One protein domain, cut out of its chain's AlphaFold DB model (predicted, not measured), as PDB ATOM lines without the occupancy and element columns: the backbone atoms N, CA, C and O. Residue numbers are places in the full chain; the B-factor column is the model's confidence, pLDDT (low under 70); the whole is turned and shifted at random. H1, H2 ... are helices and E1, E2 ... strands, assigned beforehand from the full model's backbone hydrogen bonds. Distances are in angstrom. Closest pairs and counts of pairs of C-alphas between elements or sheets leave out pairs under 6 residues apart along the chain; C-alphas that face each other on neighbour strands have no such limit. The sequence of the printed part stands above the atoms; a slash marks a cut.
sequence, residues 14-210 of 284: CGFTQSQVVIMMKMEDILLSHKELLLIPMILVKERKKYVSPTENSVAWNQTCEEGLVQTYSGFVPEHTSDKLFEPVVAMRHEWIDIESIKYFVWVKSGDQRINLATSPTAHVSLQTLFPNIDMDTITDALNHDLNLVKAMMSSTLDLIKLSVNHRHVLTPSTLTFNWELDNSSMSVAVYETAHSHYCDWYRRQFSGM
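AT A GLANCE: This is residues 14 to 210 of the 284 residues of an uncharacterized protein of Suillus luteus UH-Slu-Lm8-n1 (UniProt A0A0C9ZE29). A twisted four-stranded sheet, E1 E2 E5 E6, is the core of a long rod, with H1 covering one face and H4 packing on the other with residues 137 to 150 before running on past the sheet. At the other end of the rod, E4 carries the line of E5 onward and pairs with E3 in a small hairpin, which the long helix H5 crosses, with H2 and H3 nearby. The printed part has 197 residues, with five named helices and six named strands that follow along the chain as E1 H1 E2 H2 H3 E3 E4 E5 E6 H4 H5; the large sheet, in the order E1 E2 E5 E6, is mixed, E3 and E4 are antiparallel, and the class is mixed, helices and strands. The whole is loose, with a radius of gyration of the C-alphas of 22.4 A and spans of 73 by 34 by 33 A.

IN THESE COORDINATES: In the large sheet, E1 is residues 14 to 16, beginning at C-alpha 14 (37.839, 8.056, 19.304); E2 is residues 39 to 47, 26.2 A long; E5 is residues 99 to 108, 27.3 A; E6 is residues 125 to 131, 18.4 A. E3 is residues 89 to 91 and E4 residues 94 to 97. H1 is residues 20 to 33, 20.6 A; H4 is residues 137 to 161, 36.3 A, ending at C-alpha 161 (45.891, 18.389, 53.212). H2 is residues 59 to 67, H3 residues 73 to 76, and H5 residues 180 to 207, 40.0 A, ending at C-alpha 207 (40.106, -19.255, 3.114).

HOW THE PARTS SIT: E1 and E2 are parallel, with N 15 and O 43 at 2.8 A. E2 and E5 are antiparallel, with N 42 and O 105 at 2.7 A. E5 and E6 form an antiparallel hairpin, with N 104 and O 128 at 2.9 A. E1, H1 and E2 make a strand-helix-strand unit, two parallel strands joined through a helix, with a right-handed crossover. The sheet E1 E2 E5 E6 and the helices on both its faces make three layers, with H4 and H5 on one face of the sheet and H1 on the other. H1 is on the sheet at a height of 8.5 A, along E2 at 22 degrees on the local plane. H4 is at a height of 11.1 A, slantwise to E5 at 36 degrees on the local plane; the closest C-alphas of E6 and H4 are those of Ser 126 and Ile 139, 6.2 A apart. E4 runs on into E5 at 4 degrees. E3 and E4 form a hairpin, with N 89 and O 97 at 2.9 A. The closest C-alphas of E4 and H5 are those of Trp 96 and Ala 195, 5.1 A apart. H3 and H5 only just touch, with 3 pairs of C-alphas within 8 A, through H5 residues 193 to 196 alone; Tyr 73 and His 196 have the closest C-alphas, 6.3 A apart. H2 and H5 are near each other, with 7 pairs of C-alphas within 10 A. H2, H4 and H5 have every O i to N i+4 pair within hydrogen-bond range, H1 has 8 of 10, and H3 is too short for one.

THE WHOLE: The C-alphas farthest apart are those of Asn 57 and Ser 164, 75.6 A. The printed part has no cut. The links E2 to H2, H3 to E3, E5 to E6 and H4 to H5 are long. The mean pLDDT of the printed part is 86.5; it is under 70 at residues 119 to 124, 163 to 168, 170 to 171, 173 and 210.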
ATOM      1  N   CYS A  14      37.516   8.085  20.723       90.94
ATOM      2  CA  CYS A  14      37.839   8.056  19.304       90.94
ATOM      3  C   CYS A  14      36.804   7.215  18.554       90.94
ATOM      4  O   CYS A  14      36.456   6.110  18.968       90.94
ATOM      5  N   GLY A  15      36.296   7.738  17.439       91.12
ATOM      6  CA  GLY A  15      35.373   7.023  16.571       91.12
ATOM      7  C   GLY A  15      35.927   6.857  15.168       91.12
ATOM      8  O   GLY A  15      36.181   7.834  14.464       91.12
ATOM      9  N   PHE A  16      36.021   5.602  14.741       89.88
ATOM     10  CA  PHE A  16      36.354   5.213  13.376       89.88
ATOM     11  C   PHE A  16      35.074   4.863  12.615       89.88
ATOM     12  O   PHE A  16      34.342   3.963  13.027       89.88
ATOM     13  N   THR A  17      34.759   5.583  11.533       82.50
ATOM     14  CA  THR A  17      33.535   5.416  10.703       82.50
ATOM     15  C   THR A  17      32.194   5.610  11.426       82.50
ATOM     16  O   THR A  17      31.126   5.515  10.815       82.50
ATOM     17  N   GLN A  18      32.226   5.921  12.721       86.81
ATOM     18  CA  GLN A  18      31.054   6.253  13.521       86.81
ATOM     19  C   GLN A  18      30.609   7.687  13.229       86.81
ATOM     20  O   GLN A  18      31.418   8.561  12.923       86.81
ATOM     21  N   SER A  19      29.304   7.953  13.323       89.19
ATOM     22  CA  SER A  19      28.829   9.332  13.231       89.19
ATOM     23  C   SER A  19      29.196  10.088  14.506       89.19
ATOM     24  O   SER A  19      29.138   9.537  15.605       89.19
ATOM     25  N   GLN A  20      29.504  11.377  14.365       89.62
ATOM     26  CA  GLN A  20      29.758  12.264  15.500       89.62
ATOM     27  C   GLN A  20      28.651  12.174  16.564       89.62
ATOM     28  O   GLN A  20      28.939  12.125  17.751       89.62
ATOM     29  N   VAL A  21      27.385  12.095  16.139       90.06
ATOM     30  CA  VAL A  21      26.230  11.988  17.044       90.06
ATOM     31  C   VAL A  21      26.305  10.728  17.906       90.06
ATOM     32  O   VAL A  21      26.067  10.803  19.104       90.06
ATOM     33  N   VAL A  22      26.664   9.581  17.322       90.56
ATOM     34  CA  VAL A  22      26.778   8.317  18.070       90.56
ATOM     35  C   VAL A  22      27.874   8.405  19.126       90.56
ATOM     36  O   VAL A  22      27.674   7.941  20.245       90.56
ATOM     37  N   ILE A  23      29.006   9.023  18.790       91.00
ATOM     38  CA  ILE A  23      30.110   9.222  19.732       91.00
ATOM     39  C   ILE A  23      29.663  10.148  20.868       91.00
ATOM     40  O   ILE A  23      29.754   9.777  22.034       91.00
ATOM     41  N   MET A  24      29.078  11.301  20.536       90.81
ATOM     42  CA  MET A  24      28.577  12.256  21.529       90.81
ATOM     43  C   MET A  24      27.560  11.620  22.485       90.81
ATOM     44  O   MET A  24      27.662  11.832  23.686       90.81
ATOM     45  N   MET A  25      26.642  10.783  21.992       89.81
ATOM     46  CA  MET A  25      25.675  10.079  22.846       89.81
ATOM     47  C   MET A  25      26.341   9.164  23.884       89.81
ATOM     48  O   MET A  25      25.860   9.087  25.012       89.81
ATOM     49  N   LYS A  26      27.445   8.483  23.542       89.44
ATOM     50  CA  LYS A  26      28.207   7.682  24.521       89.44
ATOM     51  C   LYS A  26      28.834   8.571  25.595       89.44
ATOM     52  O   LYS A  26      28.819   8.237  26.774       89.44
ATOM     53  N   MET A  27      29.373   9.711  25.172       90.94
ATOM     54  CA  MET A  27      30.062  10.660  26.045       90.94
ATOM     55  C   MET A  27      29.092  11.391  26.988       90.94
ATOM     56  O   MET A  27      29.467  11.725  28.112       90.94
ATOM     57  N   GLU A  28      27.842  11.616  26.567       90.56
ATOM     58  CA  GLU A  28      26.797  12.239  27.392       90.56
ATOM     59  C   GLU A  28      26.503  11.446  28.673       90.56
ATOM     60  O   GLU A  28      26.370  12.049  29.738       90.56
ATOM     61  N   ASP A  29      26.448  10.114  28.604       85.88
ATOM     62  CA  ASP A  29      26.171   9.267  29.776       85.88
ATOM     63  C   ASP A  29      27.268   9.395  30.850       85.88
ATOM     64  O   ASP A  29      26.999   9.546  32.049       85.88
ATOM     65  N   ILE A  30      28.526   9.461  30.406       87.88
ATOM     66  CA  ILE A  30      29.683   9.640  31.289       87.88
ATOM     67  C   ILE A  30      29.679  11.055  31.889       87.88
ATOM     68  O   ILE A  30      29.868  11.222  33.094       87.88
ATOM     69  N   LEU A  31      29.363  12.077  31.092       89.31
ATOM     70  CA  LEU A  31      29.228  13.466  31.552       89.31
ATOM     71  C   LEU A  31      28.133  13.675  32.605       89.31
ATOM     72  O   LEU A  31      28.253  14.536  33.485       89.31
ATOM     73  N   LEU A  32      27.039  12.917  32.522       87.06
ATOM     74  CA  LEU A  32      25.983  12.959  33.533       87.06
ATOM     75  C   LEU A  32      26.469  12.406  34.877       87.06
ATOM     76  O   LEU A  32      26.067  12.930  35.926       87.06
ATOM     77  N   SER A  33      27.358  11.415  34.825       88.94
ATOM     78  CA  SER A  33      27.932  10.723  35.980       88.94
ATOM     79  C   SER A  33      29.130  11.460  36.595       88.94
ATOM     80  O   SER A  33      29.304  11.403  37.811       88.94
ATOM     81  N   HIS A  34      29.887  12.225  35.799       88.94
ATOM     82  CA  HIS A  34      31.134  12.886  36.213       88.94
ATOM     83  C   HIS A  34      31.093  14.403  35.982       88.94
ATOM     84  O   HIS A  34      31.257  14.907  34.870       88.94
ATOM     85  N   LYS A  35      30.887  15.173  37.055       86.75
ATOM     86  CA  LYS A  35      30.804  16.653  37.003       86.75
ATOM     87  C   LYS A  35      32.176  17.324  37.081       86.75
ATOM     88  O   LYS A  35      32.302  18.533  36.847       86.75
ATOM     89  N   GLU A  36      33.167  16.554  37.497       87.25
ATOM     90  CA  GLU A  36      34.554  16.929  37.710       87.25
ATOM     91  C   GLU A  36      35.380  16.935  36.419       87.25
ATOM     92  O   GLU A  36      36.454  17.528  36.420       87.25
ATOM     93  N   LEU A  37      34.848  16.378  35.321       89.44
ATOM     94  CA  LEU A  37      35.469  16.413  33.998       89.44
ATOM     95  C   LEU A  37      35.808  17.851  33.584       89.44
ATOM     96  O   LEU A  37      34.930  18.719  33.534       89.44
ATOM     97  N   LEU A  38      37.085  18.082  33.289       88.25
ATOM     98  CA  LEU A  38      37.650  19.358  32.858       88.25
ATOM     99  C   LEU A  38      37.850  19.420  31.343       88.25
ATOM    100  O   LEU A  38      37.639  20.471  30.740       88.25
ATOM    101  N   LEU A  39      38.170  18.281  30.728       88.81
ATOM    102  CA  LEU A  39      38.535  18.189  29.323       88.81
ATOM    103  C   LEU A  39      37.931  16.953  28.680       88.81
ATOM    104  O   LEU A  39      38.009  15.846  29.220       88.81
ATOM    105  N   ILE A  40      37.387  17.149  27.485       91.12
ATOM    106  CA  ILE A  40      36.882  16.066  26.660       91.12
ATOM    107  C   ILE A  40      37.403  16.221  25.235       91.12
ATOM    108  O   ILE A  40      36.896  17.062  24.496       91.12
ATOM    109  N   PRO A  41      38.408  15.438  24.833       90.69
ATOM    110  CA  PRO A  41      38.792  15.290  23.440       90.69
ATOM    111  C   PRO A  41      37.960  14.199  22.761       90.69
ATOM    112  O   PRO A  41      37.758  13.111  23.294       90.69
ATOM    113  N   MET A  42      37.494  14.479  21.552       92.50
ATOM    114  CA  MET A  42      36.876  13.509  20.662       92.50
ATOM    115  C   MET A  42      37.632  13.494  19.343       92.50
ATOM    116  O   MET A  42      37.781  14.534  18.695       92.50
ATOM    117  N   ILE A  43      38.065  12.310  18.929       92.50
ATOM    118  CA  ILE A  43      38.788  12.090  17.680       92.50
ATOM    119  C   ILE A  43      37.833  11.411  16.702       92.50
ATOM    120  O   ILE A  43      37.274  10.355  16.987       92.50
ATOM    121  N   LEU A  44      37.610  12.023  15.546       93.25
ATOM    122  CA  LEU A  44      36.760  11.478  14.498       93.25
ATOM    123  C   LEU A  44      37.611  11.125  13.285       93.25
ATOM    124  O   LEU A  44      38.088  12.016  12.575       93.25
ATOM    125  N   VAL A  45      37.743   9.827  13.025       93.94
ATOM    126  CA  VAL A  45      38.422   9.286  11.849       93.94
ATOM    127  C   VAL A  45      37.368   8.863  10.832       93.94
ATOM    128  O   VAL A  45      36.543   7.975  11.077       93.94
ATOM    129  N   LYS A  46      37.370   9.533   9.680       93.81
ATOM    130  CA  LYS A  46      36.400   9.310   8.610       93.81
ATOM    131  C   LYS A  46      37.088   8.695   7.402       93.81
ATOM    132  O   LYS A  46      38.000   9.300   6.845       93.81
ATOM    133  N   GLU A  47      36.602   7.536   6.971       94.31
ATOM    134  CA  GLU A  47      36.964   6.959   5.678       94.31
ATOM    135  C   GLU A  47      36.237   7.683   4.538       94.31
ATOM    136  O   GLU A  47      35.050   8.005   4.648       94.31
ATOM    137  N   ARG A  48      36.927   7.877   3.412       94.56
ATOM    138  CA  ARG A  48      36.349   8.432   2.181       94.56
ATOM    139  C   ARG A  48      35.302   7.501   1.595       94.56
ATOM    140  O   ARG A  48      34.262   7.945   1.106       94.56
ATOM    141  N   LYS A  49      35.584   6.202   1.641       93.62
ATOM    142  CA  LYS A  49      34.661   5.134   1.275       93.62
ATOM    143  C   LYS A  49      34.708   4.098   2.376       93.62
ATOM    144  O   LYS A  49      35.783   3.723   2.818       93.62
ATOM    145  N   LYS A  50      33.535   3.619   2.778       92.94
ATOM    146  CA  LYS A  50      33.453   2.486   3.692       92.94
ATOM    147  C   LYS A  50      34.185   1.296   3.074       92.94
ATOM    148  O   LYS A  50      33.915   0.977   1.912       92.94
ATOM    149  N   TYR A  51      35.034   0.638   3.857       93.62
ATOM    150  CA  TYR A  51      35.712  -0.583   3.434       93.62
ATOM    151  C   TYR A  51      34.737  -1.628   2.859       93.62
ATOM    152  O   TYR A  51      33.660  -1.892   3.409       93.62
ATOM    153  N   VAL A  52      35.146  -2.239   1.745       95.12
ATOM    154  CA  VAL A  52      34.463  -3.362   1.099       95.12
ATOM    155  C   VAL A  52      35.504  -4.418   0.782       95.12
ATOM    156  O   VAL A  52      36.460  -4.139   0.071       95.12
ATOM    157  N   SER A  53      35.292  -5.639   1.264       96.12
ATOM    158  CA  SER A  53      36.222  -6.740   1.036       96.12
ATOM    159  C   SER A  53      36.394  -7.095  -0.446       96.12
ATOM    160  O   SER A  53      35.422  -6.979  -1.204       96.12
ATOM    161  N   PRO A  54      37.565  -7.621  -0.858       97.12
ATOM    162  CA  PRO A  54      37.766  -8.111  -2.216       97.12
ATOM    163  C   PRO A  54      36.689  -9.116  -2.637       97.12
ATOM    164  O   PRO A  54      36.331 -10.024  -1.882       97.12
ATOM    165  N   THR A  55      36.188  -8.965  -3.862       96.38
ATOM    166  CA  THR A  55      35.236  -9.909  -4.456       96.38
ATOM    167  C   THR A  55      35.960 -11.134  -5.002       96.38
ATOM    168  O   THR A  55      37.124 -11.050  -5.404       96.38
ATOM    169  N   GLU A  56      35.252 -12.256  -5.094       95.06
ATOM    170  CA  GLU A  56      35.748 -13.451  -5.778       95.06
ATOM    171  C   GLU A  56      36.195 -13.115  -7.211       95.06
ATOM    172  O   GLU A  56      35.589 -12.273  -7.882       95.06
ATOM    173  N   ASN A  57      37.279 -13.746  -7.665       95.00
ATOM    174  CA  ASN A  57      37.915 -13.515  -8.969       95.00
ATOM    175  C   ASN A  57      38.498 -12.103  -9.190       95.00
ATOM    176  O   ASN A  57      38.967 -11.804 -10.292       95.00
ATOM    177  N   SER A  58      38.496 -11.227  -8.178       96.69
ATOM    178  CA  SER A  58      39.265  -9.978  -8.229       96.69
ATOM    179  C   SER A  58      40.771 -10.259  -8.258       96.69
ATOM    180  O   SER A  58      41.219 -11.361  -7.947       96.69
ATOM    181  N   VAL A  59      41.577  -9.250  -8.606       95.94
ATOM    182  CA  VAL A  59      43.042  -9.404  -8.608       95.94
ATOM    183  C   VAL A  59      43.554  -9.799  -7.221       95.94
ATOM    184  O   VAL A  59      44.308 -10.760  -7.122       95.94
ATOM    185  N   ALA A  60      43.087  -9.128  -6.163       95.12
ATOM    186  CA  ALA A  60      43.466  -9.462  -4.791       95.12
ATOM    187  C   ALA A  60      43.062 -10.888  -4.402       95.12
ATOM    188  O   ALA A  60      43.851 -11.596  -3.779       95.12
ATOM    189  N   TRP A  61      41.868 -11.333  -4.810       95.69
ATOM    190  CA  TRP A  61      41.416 -12.706  -4.588       95.69
ATOM    191  C   TRP A  61      42.340 -13.720  -5.261       95.69
ATOM    192  O   TRP A  61      42.852 -14.617  -4.600       95.69
ATOM    193  N   ASN A  62      42.578 -13.565  -6.565       94.44
ATOM    194  CA  ASN A  62      43.379 -14.516  -7.337       94.44
ATOM    195  C   ASN A  62      44.826 -14.559  -6.847       94.44
ATOM    196  O   ASN A  62      45.360 -15.644  -6.655       94.44
ATOM    197  N   GLN A  63      45.421 -13.398  -6.567       93.06
ATOM    198  CA  GLN A  63      46.772 -13.320  -6.019       93.06
ATOM    199  C   GLN A  63      46.865 -14.023  -4.655       93.06
ATOM    200  O   GLN A  63      47.758 -14.836  -4.443       93.06
ATOM    201  N   THR A  64      45.904 -13.783  -3.760       91.50
ATOM    202  CA  THR A  64      45.870 -14.449  -2.447       91.50
ATOM    203  C   THR A  64      45.699 -15.969  -2.585       91.50
ATOM    204  O   THR A  64      46.336 -16.731  -1.859       91.50
ATOM    205  N   CYS A  65      44.874 -16.429  -3.535       89.38
ATOM    206  CA  CYS A  65      44.718 -17.853  -3.849       89.38
ATOM    207  C   CYS A  65      46.019 -18.491  -4.350       89.38
ATOM    208  O   CYS A  65      46.322 -19.621  -3.975       89.38
ATOM    209  N   GLU A  66      46.758 -17.795  -5.217       89.44
ATOM    210  CA  GLU A  66      48.026 -18.274  -5.778       89.44
ATOM    211  C   GLU A  66      49.124 -18.366  -4.713       89.44
ATOM    212  O   GLU A  66      49.888 -19.330  -4.700       89.44
ATOM    213  N   GLU A  67      49.190 -17.391  -3.805       88.38
ATOM    214  CA  GLU A  67      50.168 -17.364  -2.713       88.38
ATOM    215  C   GLU A  67      49.881 -18.436  -1.649       88.38
ATOM    216  O   GLU A  67      50.810 -18.983  -1.053       88.38
ATOM    217  N   GLY A  68      48.605 -18.753  -1.407       84.56
ATOM    218  CA  GLY A  68      48.176 -19.835  -0.512       84.56
ATOM    219  C   GLY A  68      48.484 -19.610   0.974       84.56
ATOM    220  O   GLY A  68      48.199 -20.476   1.796       84.56
ATOM    221  N   LEU A  69      49.037 -18.454   1.344       88.06
ATOM    222  CA  LEU A  69      49.436 -18.102   2.704       88.06
ATOM    223  C   LEU A  69      48.994 -16.673   3.032       88.06
ATOM    224  O   LEU A  69      48.895 -15.823   2.152       88.06
ATOM    225  N   VAL A  70      48.736 -16.413   4.316       90.81
ATOM    226  CA  VAL A  70      48.496 -15.053   4.814       90.81
ATOM    227  C   VAL A  70      49.797 -14.267   4.722       90.81
ATOM    228  O   VAL A  70      50.828 -14.717   5.224       90.81
ATOM    229  N   GLN A  71      49.753 -13.077   4.130       92.81
ATOM    230  CA  GLN A  71      50.893 -12.171   4.149       92.81
ATOM    231  C   GLN A  71      51.106 -11.564   5.541       92.81
ATOM    232  O   GLN A  71      50.170 -11.092   6.195       92.81
ATOM    233  N   THR A  72      52.367 -11.529   5.974       95.06
ATOM    234  CA  THR A  72      52.776 -10.763   7.155       95.06
ATOM    235  C   THR A  72      52.567  -9.267   6.914       95.06
ATOM    236  O   THR A  72      52.489  -8.825   5.765       95.06
ATOM    237  N   TYR A  73      52.539  -8.470   7.986       93.50
ATOM    238  CA  TYR A  73      52.430  -7.010   7.892       93.50
ATOM    239  C   TYR A  73      53.447  -6.421   6.897       93.50
ATOM    240  O   TYR A  73      53.077  -5.683   5.991       93.50
ATOM    241  N   SER A  74      54.713  -6.842   6.981       93.44
ATOM    242  CA  SER A  74      55.786  -6.372   6.094       93.44
ATOM    243  C   SER A  74      55.630  -6.778   4.624       93.44
ATOM    244  O   SER A  74      56.190  -6.115   3.761       93.44
ATOM    245  N   GLY A  75      54.948  -7.891   4.332       92.94
ATOM    246  CA  GLY A  75      54.664  -8.306   2.953       92.94
ATOM    247  C   GLY A  75      53.468  -7.560   2.362       92.94
ATOM    248  O   GLY A  75      53.460  -7.235   1.177       92.94
ATOM    249  N   PHE A  76      52.487  -7.256   3.213       94.38
ATOM    250  CA  PHE A  76      51.237  -6.613   2.835       94.38
ATOM    251  C   PHE A  76      51.364  -5.097   2.656       94.38
ATOM    252  O   PHE A  76      50.790  -4.530   1.724       94.38
ATOM    253  N   VAL A  77      52.058  -4.431   3.582       91.62
ATOM    254  CA  VAL A  77      52.090  -2.969   3.661       91.62
ATOM    255  C   VAL A  77      52.889  -2.390   2.495       91.62
ATOM    256  O   VAL A  77      54.060  -2.733   2.330       91.62
ATOM    257  N   PRO A  78      52.291  -1.498   1.681       90.56
ATOM    258  CA  PRO A  78      53.026  -0.842   0.615       90.56
ATOM    259  C   PRO A  78      54.058   0.134   1.192       90.56
ATOM    260  O   PRO A  78      53.900   0.672   2.293       90.56
ATOM    261  N   GLU A  79      55.112   0.393   0.419       86.19
ATOM    262  CA  GLU A  79      56.062   1.456   0.738       86.19
ATOM    263  C   GLU A  79      55.323   2.797   0.823       86.19
ATOM    264  O   GLU A  79      54.608   3.188  -0.103       86.19
ATOM    265  N   HIS A  80      55.510   3.502   1.933       82.25
ATOM    266  CA  HIS A  80      54.950   4.826   2.156       82.25
ATOM    267  C   HIS A  80      56.034   5.773   2.650       82.25
ATOM    268  O   HIS A  80      57.003   5.376   3.298       82.25
ATOM    269  N   THR A  81      55.882   7.041   2.301       81.44
ATOM    270  CA  THR A  81      56.821   8.105   2.638       81.44
ATOM    271  C   THR A  81      56.149   9.112   3.560       81.44
ATOM    272  O   THR A  81      54.922   9.223   3.611       81.44
ATOM    273  N   SER A  82      56.951   9.869   4.306       79.62
ATOM    274  CA  SER A  82      56.458  10.836   5.296       79.62
ATOM    275  C   SER A  82      55.624  11.978   4.697       79.62
ATOM    276  O   SER A  82      54.898  12.648   5.418       79.62
ATOM    277  N   ASP A  83      55.704  12.221   3.387       80.81
ATOM    278  CA  ASP A  83      54.868  13.186   2.659       80.81
ATOM    279  C   ASP A  83      53.503  12.612   2.228       80.81
ATOM    280  O   ASP A  83      52.650  13.352   1.735       80.81
ATOM    281  N   LYS A  84      53.275  11.306   2.427       84.50
ATOM    282  CA  LYS A  84      52.117  10.535   1.938       84.50
ATOM    283  C   LYS A  84      51.500   9.644   3.024       84.50
ATOM    284  O   LYS A  84      50.998   8.559   2.749       84.50
ATOM    285  N   LEU A  85      51.511  10.130   4.264       86.56
ATOM    286  CA  LEU A  85      51.072   9.392   5.457       86.56
ATOM    287  C   LEU A  85      49.644   8.816   5.353       86.56
ATOM    288  O   LEU A  85      49.392   7.717   5.826       86.56
ATOM    289  N   PHE A  86      48.719   9.503   4.676       90.94
ATOM    290  CA  PHE A  86      47.323   9.049   4.525       90.94
ATOM    291  C   PHE A  86      46.897   8.894   3.065       90.94
ATOM    292  O   PHE A  86      45.738   9.142   2.721       90.94
ATOM    293  N   GLU A  87      47.820   8.518   2.178       93.31
ATOM    294  CA  GLU A  87      47.392   8.000   0.877       93.31
ATOM    295  C   GLU A  87      46.568   6.712   1.060       93.31
ATOM    296  O   GLU A  87      46.736   6.007   2.059       93.31
ATOM    297  N   PRO A  88      45.657   6.389   0.121       95.31
ATOM    298  CA  PRO A  88      44.916   5.138   0.182       95.31
ATOM    299  C   PRO A  88      45.874   3.950   0.304       95.31
ATOM    300  O   PRO A  88      46.795   3.807  -0.506       95.31
ATOM    301  N   VAL A  89      45.642   3.071   1.279       95.88
ATOM    302  CA  VAL A  89      46.475   1.878   1.453       95.88
ATOM    303  C   VAL A  89      46.030   0.847   0.426       95.88
ATOM    304  O   VAL A  89      45.012   0.163   0.584       95.88
ATOM    305  N   VAL A  90      46.785   0.767  -0.669       96.19
ATOM    306  CA  VAL A  90      46.508  -0.138  -1.784       96.19
ATOM    307  C   VAL A  90      47.511  -1.286  -1.781       96.19
ATOM    308  O   VAL A  90      48.685  -1.093  -2.081       96.19
ATOM    309  N   ALA A  91      47.026  -2.497  -1.519       94.94
ATOM    310  CA  ALA A  91      47.810  -3.731  -1.556       94.94
ATOM    311  C   ALA A  91      47.079  -4.780  -2.401       94.94
ATOM    312  O   ALA A  91      45.849  -4.844  -2.391       94.94
ATOM    313  N   MET A  92      47.819  -5.574  -3.185       93.88
ATOM    314  CA  MET A  92      47.253  -6.567  -4.124       93.88
ATOM    315  C   MET A  92      46.197  -5.971  -5.081       93.88
ATOM    316  O   MET A  92      45.210  -6.607  -5.452       93.88
ATOM    317  N   ARG A  93      46.397  -4.704  -5.479       94.69
ATOM    318  CA  ARG A  93      45.458  -3.902  -6.289       94.69
ATOM    319  C   ARG A  93      44.061  -3.738  -5.681       94.69
ATOM    320  O   ARG A  93      43.086  -3.566  -6.413       94.69
ATOM    321  N   HIS A  94      43.968  -3.768  -4.360       96.88
ATOM    322  CA  HIS A  94      42.748  -3.489  -3.623       96.88
ATOM    323  C   HIS A  94      42.991  -2.354  -2.627       96.88
ATOM    324  O   HIS A  94      44.032  -2.309  -1.980       96.88
ATOM    325  N   GLU A  95      42.042  -1.424  -2.551       97.12
ATOM    326  CA  GLU A  95      42.039  -0.314  -1.595       97.12
ATOM    327  C   GLU A  95      41.478  -0.832  -0.267       97.12
ATOM    328  O   GLU A  95      40.287  -1.122  -0.169       97.12
ATOM    329  N   TRP A  96      42.345  -0.998   0.729       96.50
ATOM    330  CA  TRP A  96      41.984  -1.584   2.023       96.50
ATOM    331  C   TRP A  96      41.454  -0.554   3.019       96.50
ATOM    332  O   TRP A  96      40.655  -0.901   3.890       96.50
ATOM    333  N   ILE A  97      41.893   0.697   2.876       95.81
ATOM    334  CA  ILE A  97      41.438   1.859   3.642       95.81
ATOM    335  C   ILE A  97      41.817   3.140   2.880       95.81
ATOM    336  O   ILE A  97      42.874   3.214   2.250       95.81
ATOM    337  N   ASP A  98      40.947   4.148   2.925       95.50
ATOM    338  CA  ASP A  98      41.170   5.488   2.358       95.50
ATOM    339  C   ASP A  98      40.609   6.511   3.347       95.50
ATOM    340  O   ASP A  98      39.391   6.606   3.532       95.50
ATOM    341  N   ILE A  99      41.493   7.246   4.022       95.38
ATOM    342  CA  ILE A  99      41.110   8.236   5.029       95.38
ATOM    343  C   ILE A  99      40.720   9.546   4.336       95.38
ATOM    344  O   ILE A  99      41.464  10.121   3.548       95.38
ATOM    345  N   GLU A 100      39.529  10.053   4.650       94.50
ATOM    346  CA  GLU A 100      39.055  11.363   4.196       94.50
ATOM    347  C   GLU A 100      39.514  12.475   5.132       94.50
ATOM    348  O   GLU A 100      39.942  13.537   4.682       94.50
ATOM    349  N   SER A 101      39.371  12.258   6.441       94.06
ATOM    350  CA  SER A 101      39.714  13.263   7.441       94.06
ATOM    351  C   SER A 101      39.924  12.660   8.819       94.06
ATOM    352  O   SER A 101      39.190  11.747   9.206       94.06
ATOM    353  N   ILE A 102      40.823  13.270   9.585       93.00
ATOM    354  CA  ILE A 102      40.981  13.044  11.022       93.00
ATOM    355  C   ILE A 102      40.740  14.383  11.712       93.00
ATOM    356  O   ILE A 102      41.457  15.356  11.457       93.00
ATOM    357  N   LYS A 103      39.696  14.452  12.536       92.62
ATOM    358  CA  LYS A 103      39.250  15.688  13.187       92.62
ATOM    359  C   LYS A 103      39.258  15.541  14.693       92.62
ATOM    360  O   LYS A 103      38.818  14.520  15.209       92.62
ATOM    361  N   TYR A 104      39.676  16.598  15.368       91.38
ATOM    362  CA  TYR A 104      39.643  16.712  16.814       91.38
ATOM    363  C   TYR A 104      38.570  17.711  17.215       91.38
ATOM    364  O   TYR A 104      38.462  18.801  16.647       91.38
ATOM    365  N   PHE A 105      37.789  17.333  18.214       90.31
ATOM    366  CA  PHE A 105      36.862  18.212  18.902       90.31
ATOM    367  C   PHE A 105      37.251  18.206  20.367       90.31
ATOM    368  O   PHE A 105      37.307  17.146  20.980       90.31
ATOM    369  N   VAL A 106      37.535  19.371  20.928       89.50
ATOM    370  CA  VAL A 106      37.907  19.482  22.337       89.50
ATOM    371  C   VAL A 106      36.934  20.400  23.042       89.50
ATOM    372  O   VAL A 106      36.778  21.555  22.653       89.50
ATOM    373  N   TRP A 107      36.299  19.879  24.088       89.56
ATOM    374  CA  TRP A 107      35.502  20.659  25.025       89.56
ATOM    375  C   TRP A 107      36.303  20.878  26.299       89.56
ATOM    376  O   TRP A 107      36.788  19.919  26.901       89.56
ATOM    377  N   VAL A 108      36.393  22.135  26.724       87.00
ATOM    378  CA  VAL A 108      37.036  22.517  27.983       87.00
ATOM    379  C   VAL A 108      35.996  23.099  28.928       87.00
ATOM    380  O   VAL A 108      35.113  23.864  28.522       87.00
ATOM    381  N   LYS A 109      36.087  22.736  30.202       87.19
ATOM    382  CA  LYS A 109      35.217  23.252  31.250       87.19
ATOM    383  C   LYS A 109      35.493  24.738  31.491       87.19
ATOM    384  O   LYS A 109      36.628  25.150  31.697       87.19
ATOM    385  N   SER A 110      34.430  25.541  31.518       83.38
ATOM    386  CA  SER A 110      34.507  26.979  31.798       83.38
ATOM    387  C   SER A 110      33.969  27.275  33.199       83.38
ATOM    388  O   SER A 110      32.756  27.277  33.432       83.38
ATOM    389  N   GLY A 111      34.876  27.495  34.153       82.88
ATOM    390  CA  GLY A 111      34.530  27.721  35.559       82.88
ATOM    391  C   GLY A 111      33.757  26.545  36.167       82.88
ATOM    392  O   GLY A 111      34.127  25.385  35.997       82.88
ATOM    393  N   ASP A 112      32.655  26.842  36.859       81.50
ATOM    394  CA  ASP A 112      31.815  25.826  37.511       81.50
ATOM    395  C   ASP A 112      30.769  25.199  36.574       81.50
ATOM    396  O   ASP A 112      30.040  24.278  36.963       81.50
ATOM    397  N   GLN A 113      30.665  25.682  35.332       84.12
ATOM    398  CA  GLN A 113      29.709  25.149  34.372       84.12
ATOM    399  C   GLN A 113      30.165  23.771  33.889       84.12
ATOM    400  O   GLN A 113      31.327  23.570  33.553       84.12
ATOM    401  N   ARG A 114      29.244  22.803  33.834       84.94
ATOM    402  CA  ARG A 114      29.547  21.494  33.242       84.94
ATOM    403  C   ARG A 114      29.771  21.623  31.741       84.94
ATOM    404  O   ARG A 114      29.103  22.424  31.086       84.94
ATOM    405  N   ILE A 115      30.641  20.769  31.208       87.50
ATOM    406  CA  ILE A 115      30.774  20.592  29.765       87.50
ATOM    407  C   ILE A 115      29.412  20.188  29.195       87.50
ATOM    408  O   ILE A 115      28.739  19.296  29.710       87.50
ATOM    409  N   ASN A 116      29.004  20.881  28.136       85.81
ATOM    410  CA  ASN A 116      27.780  20.607  27.408       85.81
ATOM    411  C   ASN A 116      28.133  20.309  25.947       85.81
ATOM    412  O   ASN A 116      28.576  21.194  25.211       85.81
ATOM    413  N   LEU A 117      27.919  19.060  25.531       86.19
ATOM    414  CA  LEU A 117      28.213  18.612  24.170       86.19
ATOM    415  C   LEU A 117      27.233  19.199  23.141       86.19
ATOM    416  O   LEU A 117      27.602  19.376  21.985       86.19
ATOM    417  N   ALA A 118      26.016  19.571  23.555       78.94
ATOM    418  CA  ALA A 118      24.990  20.129  22.672       78.94
ATOM    419  C   ALA A 118      25.208  21.615  22.333       78.94
ATOM    420  O   ALA A 118      24.550  22.152  21.438       78.94
ATOM    421  N   THR A 119      26.096  22.310  23.049       68.25
ATOM    422  CA  THR A 119      26.408  23.709  22.742       68.25
ATOM    423  C   THR A 119      27.131  23.805  21.400       68.25
ATOM    424  O   THR A 119      28.129  23.126  21.176       68.25
ATOM    425  N   SER A 120      26.620  24.673  20.517       55.22
ATOM    426  CA  SER A 120      27.240  25.027  19.232       55.22
ATOM    427  C   SER A 120      28.753  25.259  19.390       55.22
ATOM    428  O   SER A 120      29.139  25.869  20.393       55.22
ATOM    429  N   PRO A 121      29.598  24.879  18.406       55.59
ATOM    430  CA  PRO A 121      31.062  24.971  18.480       55.59
ATOM    431  C   PRO A 121      31.658  26.367  18.734       55.59
ATOM    432  O   PRO A 121      32.864  26.552  18.726       55.59
ATOM    433  N   THR A 122      30.832  27.388  18.912       49.78
ATOM    434  CA  THR A 122      31.191  28.798  18.781       49.78
ATOM    435  C   THR A 122      31.627  29.480  20.083       49.78
ATOM    436  O   THR A 122      31.849  30.685  20.055       49.78
ATOM    437  N   ALA A 123      31.746  28.770  21.216       54.12
ATOM    438  CA  ALA A 123      32.216  29.389  22.471       54.12
ATOM    439  C   ALA A 123      33.207  28.555  23.308       54.12
ATOM    440  O   ALA A 123      34.089  29.138  23.930       54.12
ATOM    441  N   HIS A 124      33.086  27.220  23.330       59.38
ATOM    442  CA  HIS A 124      33.887  26.346  24.213       59.38
ATOM    443  C   HIS A 124      34.358  25.050  23.537       59.38
ATOM    444  O   HIS A 124      34.730  24.101  24.223       59.38
ATOM    445  N   VAL A 125      34.289  24.998  22.204       72.44
ATOM    446  CA  VAL A 125      34.701  23.831  21.423       72.44
ATOM    447  C   VAL A 125      35.771  24.259  20.443       72.44
ATOM    448  O   VAL A 125      35.529  25.120  19.599       72.44
ATOM    449  N   SER A 126      36.930  23.627  20.528       77.31
ATOM    450  CA  SER A 126      37.958  23.754  19.504       77.31
ATOM    451  C   SER A 126      37.754  22.618  18.508       77.31
ATOM    452  O   SER A 126      37.900  21.450  18.866       77.31
ATOM    453  N   LEU A 127      37.349  22.953  17.280       84.81
ATOM    454  CA  LEU A 127      37.313  22.016  16.158       84.81
ATOM    455  C   LEU A 127      38.535  22.260  15.294       84.81
ATOM    456  O   LEU A 127      38.690  23.344  14.734       84.81
ATOM    457  N   GLN A 128      39.348  21.228  15.143       86.38
ATOM    458  CA  GLN A 128      40.574  21.300  14.373       86.38
ATOM    459  C   GLN A 128      40.831  19.996  13.628       86.38
ATOM    460  O   GLN A 128      40.168  18.976  13.847       86.38
ATOM    461  N   THR A 129      41.709  20.071  12.639       86.94
ATOM    462  CA  THR A 129      41.902  19.003  11.662       86.94
ATOM    463  C   THR A 129      43.358  18.582  11.699       86.94
ATOM    464  O   THR A 129      44.244  19.419  11.605       86.94
ATOM    465  N   LEU A 130      43.594  17.279  11.838       87.94
ATOM    466  CA  LEU A 130      44.928  16.703  11.702       87.94
ATOM    467  C   LEU A 130      45.198  16.349  10.231       87.94
ATOM    468  O   LEU A 130      46.263  16.628   9.697       87.94
ATOM    469  N   PHE A 131      44.189  15.809   9.543       89.44
ATOM    470  CA  PHE A 131      44.242  15.475   8.118       89.44
ATOM    471  C   PHE A 131      42.946  15.931   7.423       89.44
ATOM    472  O   PHE A 131      41.863  15.660   7.960       89.44
ATOM    473  N   PRO A 132      42.995  16.613   6.255       88.25
ATOM    474  CA  PRO A 132      44.127  16.706   5.318       88.25
ATOM    475  C   PRO A 132      45.162  17.805   5.580       88.25
ATOM    476  O   PRO A 132      46.258  17.731   5.038       88.25
ATOM    477  N   ASN A 133      44.831  18.819   6.377       86.94
ATOM    478  CA  ASN A 133      45.756  19.898   6.717       86.94
ATOM    479  C   ASN A 133      45.922  19.909   8.228       86.94
ATOM    480  O   ASN A 133      44.907  19.995   8.919       86.94
ATOM    481  N   ILE A 134      47.166  19.840   8.700       86.50
ATOM    482  CA  ILE A 134      47.476  19.933  10.125       86.50
ATOM    483  C   ILE A 134      47.229  21.377  10.567       86.50
ATOM    484  O   ILE A 134      47.939  22.295  10.162       86.50
ATOM    485  N   ASP A 135      46.207  21.560  11.391       89.88
ATOM    486  CA  ASP A 135      45.911  22.789  12.119       89.88
ATOM    487  C   ASP A 135      45.488  22.377  13.529       89.88
ATOM    488  O   ASP A 135      44.344  21.973  13.724       89.88
ATOM    489  N   MET A 136      46.434  22.417  14.474       90.06
ATOM    490  CA  MET A 136      46.285  21.869  15.833       90.06
ATOM    491  C   MET A 136      46.674  22.867  16.945       90.06
ATOM    492  O   MET A 136      46.763  22.500  18.121       90.06
ATOM    493  N   ASP A 137      46.891  24.140  16.598       89.00
ATOM    494  CA  ASP A 137      47.305  25.183  17.548       89.00
ATOM    495  C   ASP A 137      46.244  25.424  18.633       89.00
ATOM    496  O   ASP A 137      46.548  25.443  19.822       89.00
ATOM    497  N   THR A 138      44.968  25.510  18.251       87.25
ATOM    498  CA  THR A 138      43.864  25.734  19.198       87.25
ATOM    499  C   THR A 138      43.639  24.519  20.100       87.25
ATOM    500  O   THR A 138      43.275  24.678  21.267       87.25
ATOM    501  N   ILE A 139      43.847  23.295  19.595       87.31
ATOM    502  CA  ILE A 139      43.845  22.082  20.426       87.31
ATOM    503  C   ILE A 139      45.003  22.139  21.416       87.31
ATOM    504  O   ILE A 139      44.791  21.931  22.606       87.31
ATOM    505  N   THR A 140      46.204  22.477  20.953       89.56
ATOM    506  CA  THR A 140      47.392  22.622  21.804       89.56
ATOM    507  C   THR A 140      47.152  23.624  22.927       89.56
ATOM    508  O   THR A 140      47.438  23.333  24.090       89.56
ATOM    509  N   ASP A 141      46.577  24.781  22.607       87.19
ATOM    510  CA  ASP A 141      46.234  25.809  23.586       87.19
ATOM    511  C   ASP A 141      45.171  25.325  24.577       87.19
ATOM    512  O   ASP A 141      45.307  25.550  25.780       87.19
ATOM    513  N   ALA A 142      44.145  24.609  24.106       86.81
ATOM    514  CA  ALA A 142      43.109  24.033  24.961       86.81
ATOM    515  C   ALA A 142      43.681  22.998  25.946       86.81
ATOM    516  O   ALA A 142      43.363  23.042  27.134       86.81
ATOM    517  N   LEU A 143      44.569  22.114  25.481       86.69
ATOM    518  CA  LEU A 143      45.228  21.107  26.322       86.69
ATOM    519  C   LEU A 143      46.181  21.743  27.334       86.69
ATOM    520  O   LEU A 143      46.209  21.354  28.501       86.69
ATOM    521  N   ASN A 144      46.920  22.769  26.916       87.25
ATOM    522  CA  ASN A 144      47.773  23.544  27.809       87.25
ATOM    523  C   ASN A 144      46.972  24.303  28.866       87.25
ATOM    524  O   ASN A 144      47.361  24.345  30.037       87.25
ATOM    525  N   HIS A 145      45.854  24.912  28.474       85.75
ATOM    526  CA  HIS A 145      44.956  25.576  29.408       85.75
ATOM    527  C   HIS A 145      44.443  24.589  30.458       85.75
ATOM    528  O   HIS A 145      44.536  24.863  31.656       85.75
ATOM    529  N   ASP A 146      43.987  23.421  30.019       84.31
ATOM    530  CA  ASP A 146      43.421  22.424  30.911       84.31
ATOM    531  C   ASP A 146      44.455  21.781  31.851       84.31
ATOM    532  O   ASP A 146      44.216  21.671  33.055       84.31
ATOM    533  N   LEU A 147      45.666  21.483  31.367       85.38
ATOM    534  CA  LEU A 147      46.760  21.028  32.231       85.38
ATOM    535  C   LEU A 147      47.033  22.022  33.372       85.38
ATOM    536  O   LEU A 147      47.282  21.623  34.514       85.38
ATOM    537  N   ASN A 148      46.969  23.324  33.087       84.56
ATOM    538  CA  ASN A 148      47.127  24.347  34.116       84.56
ATOM    539  C   ASN A 148      45.960  24.339  35.123       84.56
ATOM    540  O   ASN A 148      46.202  24.553  36.315       84.56
ATOM    541  N   LEU A 149      44.728  24.031  34.694       83.44
ATOM    542  CA  LEU A 149      43.587  23.834  35.599       83.44
ATOM    543  C   LEU A 149      43.803  22.621  36.513       83.44
ATOM    544  O   LEU A 149      43.675  22.754  37.732       83.44
ATOM    545  N   VAL A 150      44.214  21.476  35.962       84.12
ATOM    546  CA  VAL A 150      44.529  20.263  36.743       84.12
ATOM    547  C   VAL A 150      45.586  20.563  37.805       84.12
ATOM    548  O   VAL A 150      45.407  20.244  38.984       84.12
ATOM    549  N   LYS A 151      46.667  21.250  37.424       84.00
ATOM    550  CA  LYS A 151      47.733  21.664  38.347       84.00
ATOM    551  C   LYS A 151      47.242  22.583  39.461       84.00
ATOM    552  O   LYS A 151      47.653  22.422  40.616       84.00
ATOM    553  N   ALA A 152      46.374  23.540  39.138       82.81
ATOM    554  CA  ALA A 152      45.781  24.446  40.118       82.81
ATOM    555  C   ALA A 152      44.882  23.695  41.115       82.81
ATOM    556  O   ALA A 152      44.958  23.946  42.323       82.81
ATOM    557  N   MET A 153      44.088  22.728  40.643       80.94
ATOM    558  CA  MET A 153      43.266  21.878  41.514       80.94
ATOM    559  C   MET A 153      44.108  20.964  42.406       80.94
ATOM    560  O   MET A 153      43.841  20.862  43.607       80.94
ATOM    561  N   MET A 154      45.149  20.333  41.854       80.94
ATOM    562  CA  MET A 154      46.089  19.519  42.629       80.94
ATOM    563  C   MET A 154      46.759  20.354  43.722       80.94
ATOM    564  O   MET A 154      46.803  19.935  44.878       80.94
ATOM    565  N   SER A 155      47.211  21.561  43.384       81.12
ATOM    566  CA  SER A 155      47.833  22.492  44.336       81.12
ATOM    567  C   SER A 155      46.871  22.885  45.460       81.12
ATOM    568  O   SER A 155      47.208  22.749  46.632       81.12
ATOM    569  N   SER A 156      45.630  23.242  45.115       79.94
ATOM    570  CA  SER A 156      44.582  23.579  46.092       79.94
ATOM    571  C   SER A 156      44.254  22.404  47.024       79.94
ATOM    572  O   SER A 156      44.034  22.581  48.223       79.94
ATOM    573  N   THR A 157      44.257  21.180  46.491       79.69
ATOM    574  CA  THR A 157      44.035  19.956  47.274       79.69
ATOM    575  C   THR A 157      45.201  19.690  48.228       79.69
ATOM    576  O   THR A 157      44.989  19.330  49.387       79.69
ATOM    577  N   LEU A 158      46.441  19.904  47.778       79.00
ATOM    578  CA  LEU A 158      47.633  19.768  48.616       79.00
ATOM    579  C   LEU A 158      47.661  20.802  49.748       79.00
ATOM    580  O   LEU A 158      47.991  20.436  50.878       79.00
ATOM    581  N   ASP A 159      47.257  22.045  49.477       80.31
ATOM    582  CA  ASP A 159      47.098  23.092  50.493       80.31
ATOM    583  C   ASP A 159      46.113  22.688  51.593       80.31
ATOM    584  O   ASP A 159      46.384  22.884  52.783       80.31
ATOM    585  N   LEU A 160      44.997  22.059  51.207       78.50
ATOM    586  CA  LEU A 160      43.982  21.569  52.137       78.50
ATOM    587  C   LEU A 160      44.513  20.437  53.034       78.50
ATOM    588  O   LEU A 160      44.173  20.369  54.216       78.50
ATOM    589  N   ILE A 161      45.342  19.544  52.484       80.25
ATOM    590  CA  ILE A 161      45.891  18.389  53.212       80.25
ATOM    591  C   ILE A 161      47.061  18.805  54.111       80.25
ATOM    592  O   ILE A 161      47.190  18.308  55.234       80.25
ATOM    593  N   LYS A 162      47.948  19.684  53.630       74.94
ATOM    594  CA  LYS A 162      49.170  20.061  54.346       74.94
ATOM    595  C   LYS A 162      49.633  21.476  53.984       74.94
ATOM    596  O   LYS A 162      50.529  21.656  53.164       74.94
ATOM    597  N   LEU A 163      49.137  22.446  54.755       66.12
ATOM    598  CA  LEU A 163      49.461  23.886  54.715       66.12
ATOM    599  C   LEU A 163      50.965  24.250  54.690       66.12
ATOM    600  O   LEU A 163      51.314  25.401  54.445       66.12
ATOM    601  N   SER A 164      51.872  23.314  54.989       66.88
ATOM    602  CA  SER A 164      53.314  23.571  55.112       66.88
ATOM    603  C   SER A 164      54.151  23.133  53.904       66.88
ATOM    604  O   SER A 164      55.375  23.261  53.952       66.88
ATOM    605  N   VAL A 165      53.558  22.534  52.865       67.88
ATOM    606  CA  VAL A 165      54.315  22.057  51.694       67.88
ATOM    607  C   VAL A 165      54.384  23.162  50.649       67.88
ATOM    608  O   VAL A 165      53.377  23.540  50.063       67.88
ATOM    609  N   ASN A 166      55.591  23.662  50.377       69.88
ATOM    610  CA  ASN A 166      55.832  24.591  49.278       69.88
ATOM    611  C   ASN A 166      55.751  23.843  47.937       69.88
ATOM    612  O   ASN A 166      56.731  23.263  47.477       69.88
ATOM    613  N   HIS A 167      54.576  23.859  47.317       69.38
ATOM    614  CA  HIS A 167      54.292  23.218  46.033       69.38
ATOM    615  C   HIS A 167      54.288  24.238  44.877       69.38
ATOM    616  O   HIS A 167      53.718  23.983  43.821       69.38
ATOM    617  N   ARG A 168      54.987  25.380  45.022       69.75
ATOM    618  CA  ARG A 168      55.150  26.385  43.948       69.75
ATOM    619  C   ARG A 168      55.707  25.798  42.646       69.75
ATOM    620  O   ARG A 168      55.412  26.320  41.580       69.75
ATOM    621  N   HIS A 169      56.472  24.710  42.734       70.44
ATOM    622  CA  HIS A 169      56.974  23.965  41.578       70.44
ATOM    623  C   HIS A 169      55.875  23.215  40.800       70.44
ATOM    624  O   HIS A 169      56.066  22.914  39.633       70.44
ATOM    625  N   VAL A 170      54.719  22.922  41.403       66.81
ATOM    626  CA  VAL A 170      53.563  22.329  40.701       66.81
ATOM    627  C   VAL A 170      52.856  23.386  39.847       66.81
ATOM    628  O   VAL A 170      52.417  23.104  38.733       66.81
ATOM    629  N   LEU A 171      52.823  24.625  40.347       68.75
ATOM    630  CA  LEU A 171      52.208  25.785  39.698       68.75
ATOM    631  C   LEU A 171      53.094  26.451  38.640       68.75
ATOM    632  O   LEU A 171      52.638  27.389  37.988       68.75
ATOM    633  N   THR A 172      54.348  26.018  38.457       74.62
ATOM    634  CA  THR A 172      55.144  26.538  37.340       74.62
ATOM    635  C   THR A 172      54.433  26.183  36.035       74.62
ATOM    636  O   THR A 172      54.155  24.989  35.831       74.62
ATOM    637  N   PRO A 173      54.137  27.178  35.171       66.62
ATOM    638  CA  PRO A 173      53.524  26.928  33.878       66.62
ATOM    639  C   PRO A 173      54.362  25.895  33.138       66.62
ATOM    640  O   PRO A 173      55.557  26.095  32.921       66.62
ATOM    641  N   SER A 174      53.751  24.760  32.826       70.25
ATOM    642  CA  SER A 174      54.347  23.783  31.924       70.25
ATOM    643  C   SER A 174      53.553  23.837  30.646       70.25
ATOM    644  O   SER A 174      52.332  23.677  30.681       70.25
ATOM    645  N   THR A 175      54.252  24.034  29.546       77.31
ATOM    646  CA  THR A 175      53.658  23.903  28.229       77.31
ATOM    647  C   THR A 175      53.885  22.470  27.771       77.31
ATOM    648  O   THR A 175      55.029  22.019  27.708       77.31
ATOM    649  N   LEU A 176      52.808  21.746  27.493       79.25
ATOM    650  CA  LEU A 176      52.851  20.532  26.698       79.25
ATOM    651  C   LEU A 176      53.337  20.913  25.304       79.25
ATOM    652  O   LEU A 176      52.737  21.746  24.621       79.25
ATOM    653  N   THR A 177      54.455  20.319  24.914       80.44
ATOM    654  CA  THR A 177      54.970  20.393  23.554       80.44
ATOM    655  C   THR A 177      54.421  19.202  22.792       80.44
ATOM    656  O   THR A 177      54.887  18.081  22.991       80.44
ATOM    657  N   PHE A 178      53.429  19.444  21.942       80.62
ATOM    658  CA  PHE A 178      52.919  18.429  21.028       80.62
ATOM    659  C   PHE A 178      53.730  18.465  19.742       80.62
ATOM    660  O   PHE A 178      53.919  19.531  19.149       80.62
ATOM    661  N   ASN A 179      54.211  17.303  19.315       86.88
ATOM    662  CA  ASN A 179      54.772  17.142  17.987       86.88
ATOM    663  C   ASN A 179      53.704  16.509  17.100       86.88
ATOM    664  O   ASN A 179      53.712  15.304  16.865       86.88
ATOM    665  N   TRP A 180      52.794  17.344  16.600       85.50
ATOM    666  CA  TRP A 180      51.691  16.872  15.771       85.50
ATOM    667  C   TRP A 180      52.163  16.167  14.498       85.50
ATOM    668  O   TRP A 180      51.419  15.349  13.987       85.50
ATOM    669  N   GLU A 181      53.380  16.413  13.998       84.25
ATOM    670  CA  GLU A 181      53.947  15.651  12.873       84.25
ATOM    671  C   GLU A 181      54.282  14.203  13.267       84.25
ATOM    672  O   GLU A 181      54.052  13.270  12.492       84.25
ATOM    673  N   LEU A 182      54.791  14.002  14.488       82.31
ATOM    674  CA  LEU A 182      55.026  12.673  15.046       82.31
ATOM    675  C   LEU A 182      53.698  11.959  15.321       82.31
ATOM    676  O   LEU A 182      53.535  10.822  14.892       82.31
ATOM    677  N   ASP A 183      52.726  12.640  15.931       78.50
ATOM    678  CA  ASP A 183      51.391  12.071  16.182       78.50
ATOM    679  C   ASP A 183      50.675  11.716  14.872       78.50
ATOM    680  O   ASP A 183      50.015  10.684  14.754       78.50
ATOM    681  N   ASN A 184      50.864  12.538  13.838       82.62
ATOM    682  CA  ASN A 184      50.379  12.262  12.492       82.62
ATOM    683  C   ASN A 184      51.032  11.003  11.895       82.62
ATOM    684  O   ASN A 184      50.377  10.241  11.186       82.62
ATOM    685  N   SER A 185      52.303  10.753  12.214       85.50
ATOM    686  CA  SER A 185      53.017   9.538  11.806       85.50
ATOM    687  C   SER A 185      52.514   8.302  12.559       85.50
ATOM    688  O   SER A 185      52.261   7.276  11.934       85.50
ATOM    689  N   SER A 186      52.280   8.398  13.871       87.38
ATOM    690  CA  SER A 186      51.680   7.314  14.666       87.38
ATOM    691  C   SER A 186      50.274   6.961  14.178       87.38
ATOM    692  O   SER A 186      49.945   5.793  13.981       87.38
ATOM    693  N   MET A 187      49.455   7.974  13.884       88.81
ATOM    694  CA  MET A 187      48.122   7.777  13.317       88.81
ATOM    695  C   MET A 187      48.179   7.115  11.934       88.81
ATOM    696  O   MET A 187      47.337   6.281  11.614       88.81
ATOM    697  N   SER A 188      49.183   7.454  11.121       90.75
ATOM    698  CA  SER A 188      49.444   6.766   9.855       90.75
ATOM    699  C   SER A 188      49.721   5.285  10.084       90.75
ATOM    700  O   SER A 188      49.053   4.460   9.470       90.75
ATOM    701  N   VAL A 189      50.628   4.921  10.997       89.94
ATOM    702  CA  VAL A 189      50.911   3.509  11.326       89.94
ATOM    703  C   VAL A 189      49.623   2.757  11.670       89.94
ATOM    704  O   VAL A 189      49.340   1.726  11.062       89.94
ATOM    705  N   ALA A 190      48.783   3.337  12.525       91.19
ATOM    706  CA  ALA A 190      47.506   2.747  12.917       91.19
ATOM    707  C   ALA A 190      46.565   2.513  11.703       91.19
ATOM    708  O   ALA A 190      45.882   1.488  11.603       91.19
ATOM    709  N   VAL A 191      46.554   3.423  10.720       92.81
ATOM    710  CA  VAL A 191      45.808   3.254   9.454       92.81
ATOM    711  C   VAL A 191      46.328   2.054   8.651       92.81
ATOM    712  O   VAL A 191      45.519   1.265   8.152       92.81
ATOM    713  N   TYR A 192      47.647   1.866   8.551       93.75
ATOM    714  CA  TYR A 192      48.240   0.704   7.874       93.75
ATOM    715  C   TYR A 192      47.965  -0.610   8.619       93.75
ATOM    716  O   TYR A 192      47.629  -1.613   7.985       93.75
ATOM    717  N   GLU A 193      48.027  -0.607   9.949       93.19
ATOM    718  CA  GLU A 193      47.649  -1.757  10.783       93.19
ATOM    719  C   GLU A 193      46.183  -2.138  10.584       93.19
ATOM    720  O   GLU A 193      45.850  -3.313  10.445       93.19
ATOM    721  N   THR A 194      45.302  -1.150  10.444       94.06
ATOM    722  CA  THR A 194      43.881  -1.393  10.156       94.06
ATOM    723  C   THR A 194      43.672  -2.009   8.785       94.06
ATOM    724  O   THR A 194      42.875  -2.936   8.637       94.06
ATOM    725  N   ALA A 195      44.407  -1.536   7.778       95.50
ATOM    726  CA  ALA A 195      44.387  -2.125   6.446       95.50
ATOM    727  C   ALA A 195      44.818  -3.601   6.481       95.50
ATOM    728  O   ALA A 195      44.168  -4.458   5.874       95.50
ATOM    729  N   HIS A 196      45.889  -3.907   7.220       95.75
ATOM    730  CA  HIS A 196      46.382  -5.275   7.386       95.75
ATOM    731  C   HIS A 196      45.405  -6.144   8.183       95.75
ATOM    732  O   HIS A 196      45.161  -7.294   7.809       95.75
ATOM    733  N   SER A 197      44.762  -5.586   9.208       95.19
ATOM    734  CA  SER A 197      43.701  -6.251   9.967       95.19
ATOM    735  C   SER A 197      42.506  -6.590   9.072       95.19
ATOM    736  O   SER A 197      42.083  -7.747   9.039       95.19
ATOM    737  N   HIS A 198      42.028  -5.647   8.244       95.50
ATOM    738  CA  HIS A 198      40.992  -5.902   7.233       95.50
ATOM    739  C   HIS A 198      41.373  -7.058   6.298       95.50
ATOM    740  O   HIS A 198      40.537  -7.919   6.007       95.50
ATOM    741  N   TYR A 199      42.632  -7.109   5.854       96.19
ATOM    742  CA  TYR A 199      43.154  -8.215   5.051       96.19
ATOM    743  C   TYR A 199      43.139  -9.545   5.792       96.19
ATOM    744  O   TYR A 199      42.587 -10.518   5.272       96.19
ATOM    745  N   CYS A 200      43.670  -9.595   7.010       94.50
ATOM    746  CA  CYS A 200      43.705 -10.812   7.815       94.50
ATOM    747  C   CYS A 200      42.296 -11.333   8.122       94.50
ATOM    748  O   CYS A 200      42.049 -12.541   8.072       94.50
ATOM    749  N   ASP A 201      41.362 -10.435   8.432       94.88
ATOM    750  CA  ASP A 201      39.954 -10.748   8.667       94.88
ATOM    751  C   ASP A 201      39.287 -11.321   7.419       94.88
ATOM    752  O   ASP A 201      38.620 -12.360   7.481       94.88
ATOM    753  N   TRP A 202      39.463 -10.657   6.276       95.75
ATOM    754  CA  TRP A 202      38.940 -11.133   5.003       95.75
ATOM    755  C   TRP A 202      39.531 -12.495   4.636       95.75
ATOM    756  O   TRP A 202      38.763 -13.422   4.372       95.75
ATOM    757  N   TYR A 203      40.857 -12.654   4.699       94.62
ATOM    758  CA  TYR A 203      41.529 -13.910   4.378       94.62
ATOM    759  C   TYR A 203      40.970 -15.047   5.229       94.62
ATOM    760  O   TYR A 203      40.542 -16.073   4.700       94.62
ATOM    761  N   ARG A 204      40.916 -14.857   6.555       93.06
ATOM    762  CA  ARG A 204      40.385 -15.873   7.470       93.06
ATOM    763  C   ARG A 204      38.958 -16.245   7.088       93.06
ATOM    764  O   ARG A 204      38.656 -17.425   6.984       93.06
ATOM    765  N   ARG A 205      38.082 -15.280   6.811       92.69
ATOM    766  CA  ARG A 205      36.680 -15.575   6.457       92.69
ATOM    767  C   ARG A 205      36.527 -16.340   5.141       92.69
ATOM    768  O   ARG A 205      35.599 -17.134   5.037       92.69
ATOM    769  N   GLN A 206      37.391 -16.095   4.158       92.81
ATOM    770  CA  GLN A 206      37.265 -16.687   2.822       92.81
ATOM    771  C   GLN A 206      38.028 -18.006   2.663       92.81
ATOM    772  O   GLN A 206      37.561 -18.903   1.968       92.81
ATOM    773  N   PHE A 207      39.180 -18.139   3.322       88.38
ATOM    774  CA  PHE A 207      40.106 -19.255   3.114       88.38
ATOM    775  C   PHE A 207      40.249 -20.174   4.332       88.38
ATOM    776  O   PHE A 207      40.728 -21.301   4.185       88.38
ATOM    777  N   SER A 208      39.791 -19.778   5.531       81.81
ATOM    778  CA  SER A 208      39.762 -20.719   6.659       81.81
ATOM    779  C   SER A 208      38.717 -21.813   6.408       81.81
ATOM    780  O   SER A 208      37.560 -21.555   6.092       81.81
ATOM    781  N   GLY A 209      39.144 -23.073   6.502       71.81
ATOM    782  CA  GLY A 209      38.274 -24.230   6.269       71.81
ATOM    783  C   GLY A 209      38.278 -24.772   4.838       71.81
ATOM    784  O   GLY A 209      37.785 -25.884   4.626       71.81
ATOM    785  N   MET A 210      38.921 -24.094   3.880       59.16
ATOM    786  CA  MET A 210      39.354 -24.760   2.652       59.16
ATOM    787  C   MET A 210      40.500 -25.694   3.027       59.16
ATOM    788  O   MET A 210      41.667 -25.315   2.989       59.16
TER     789      MET A 210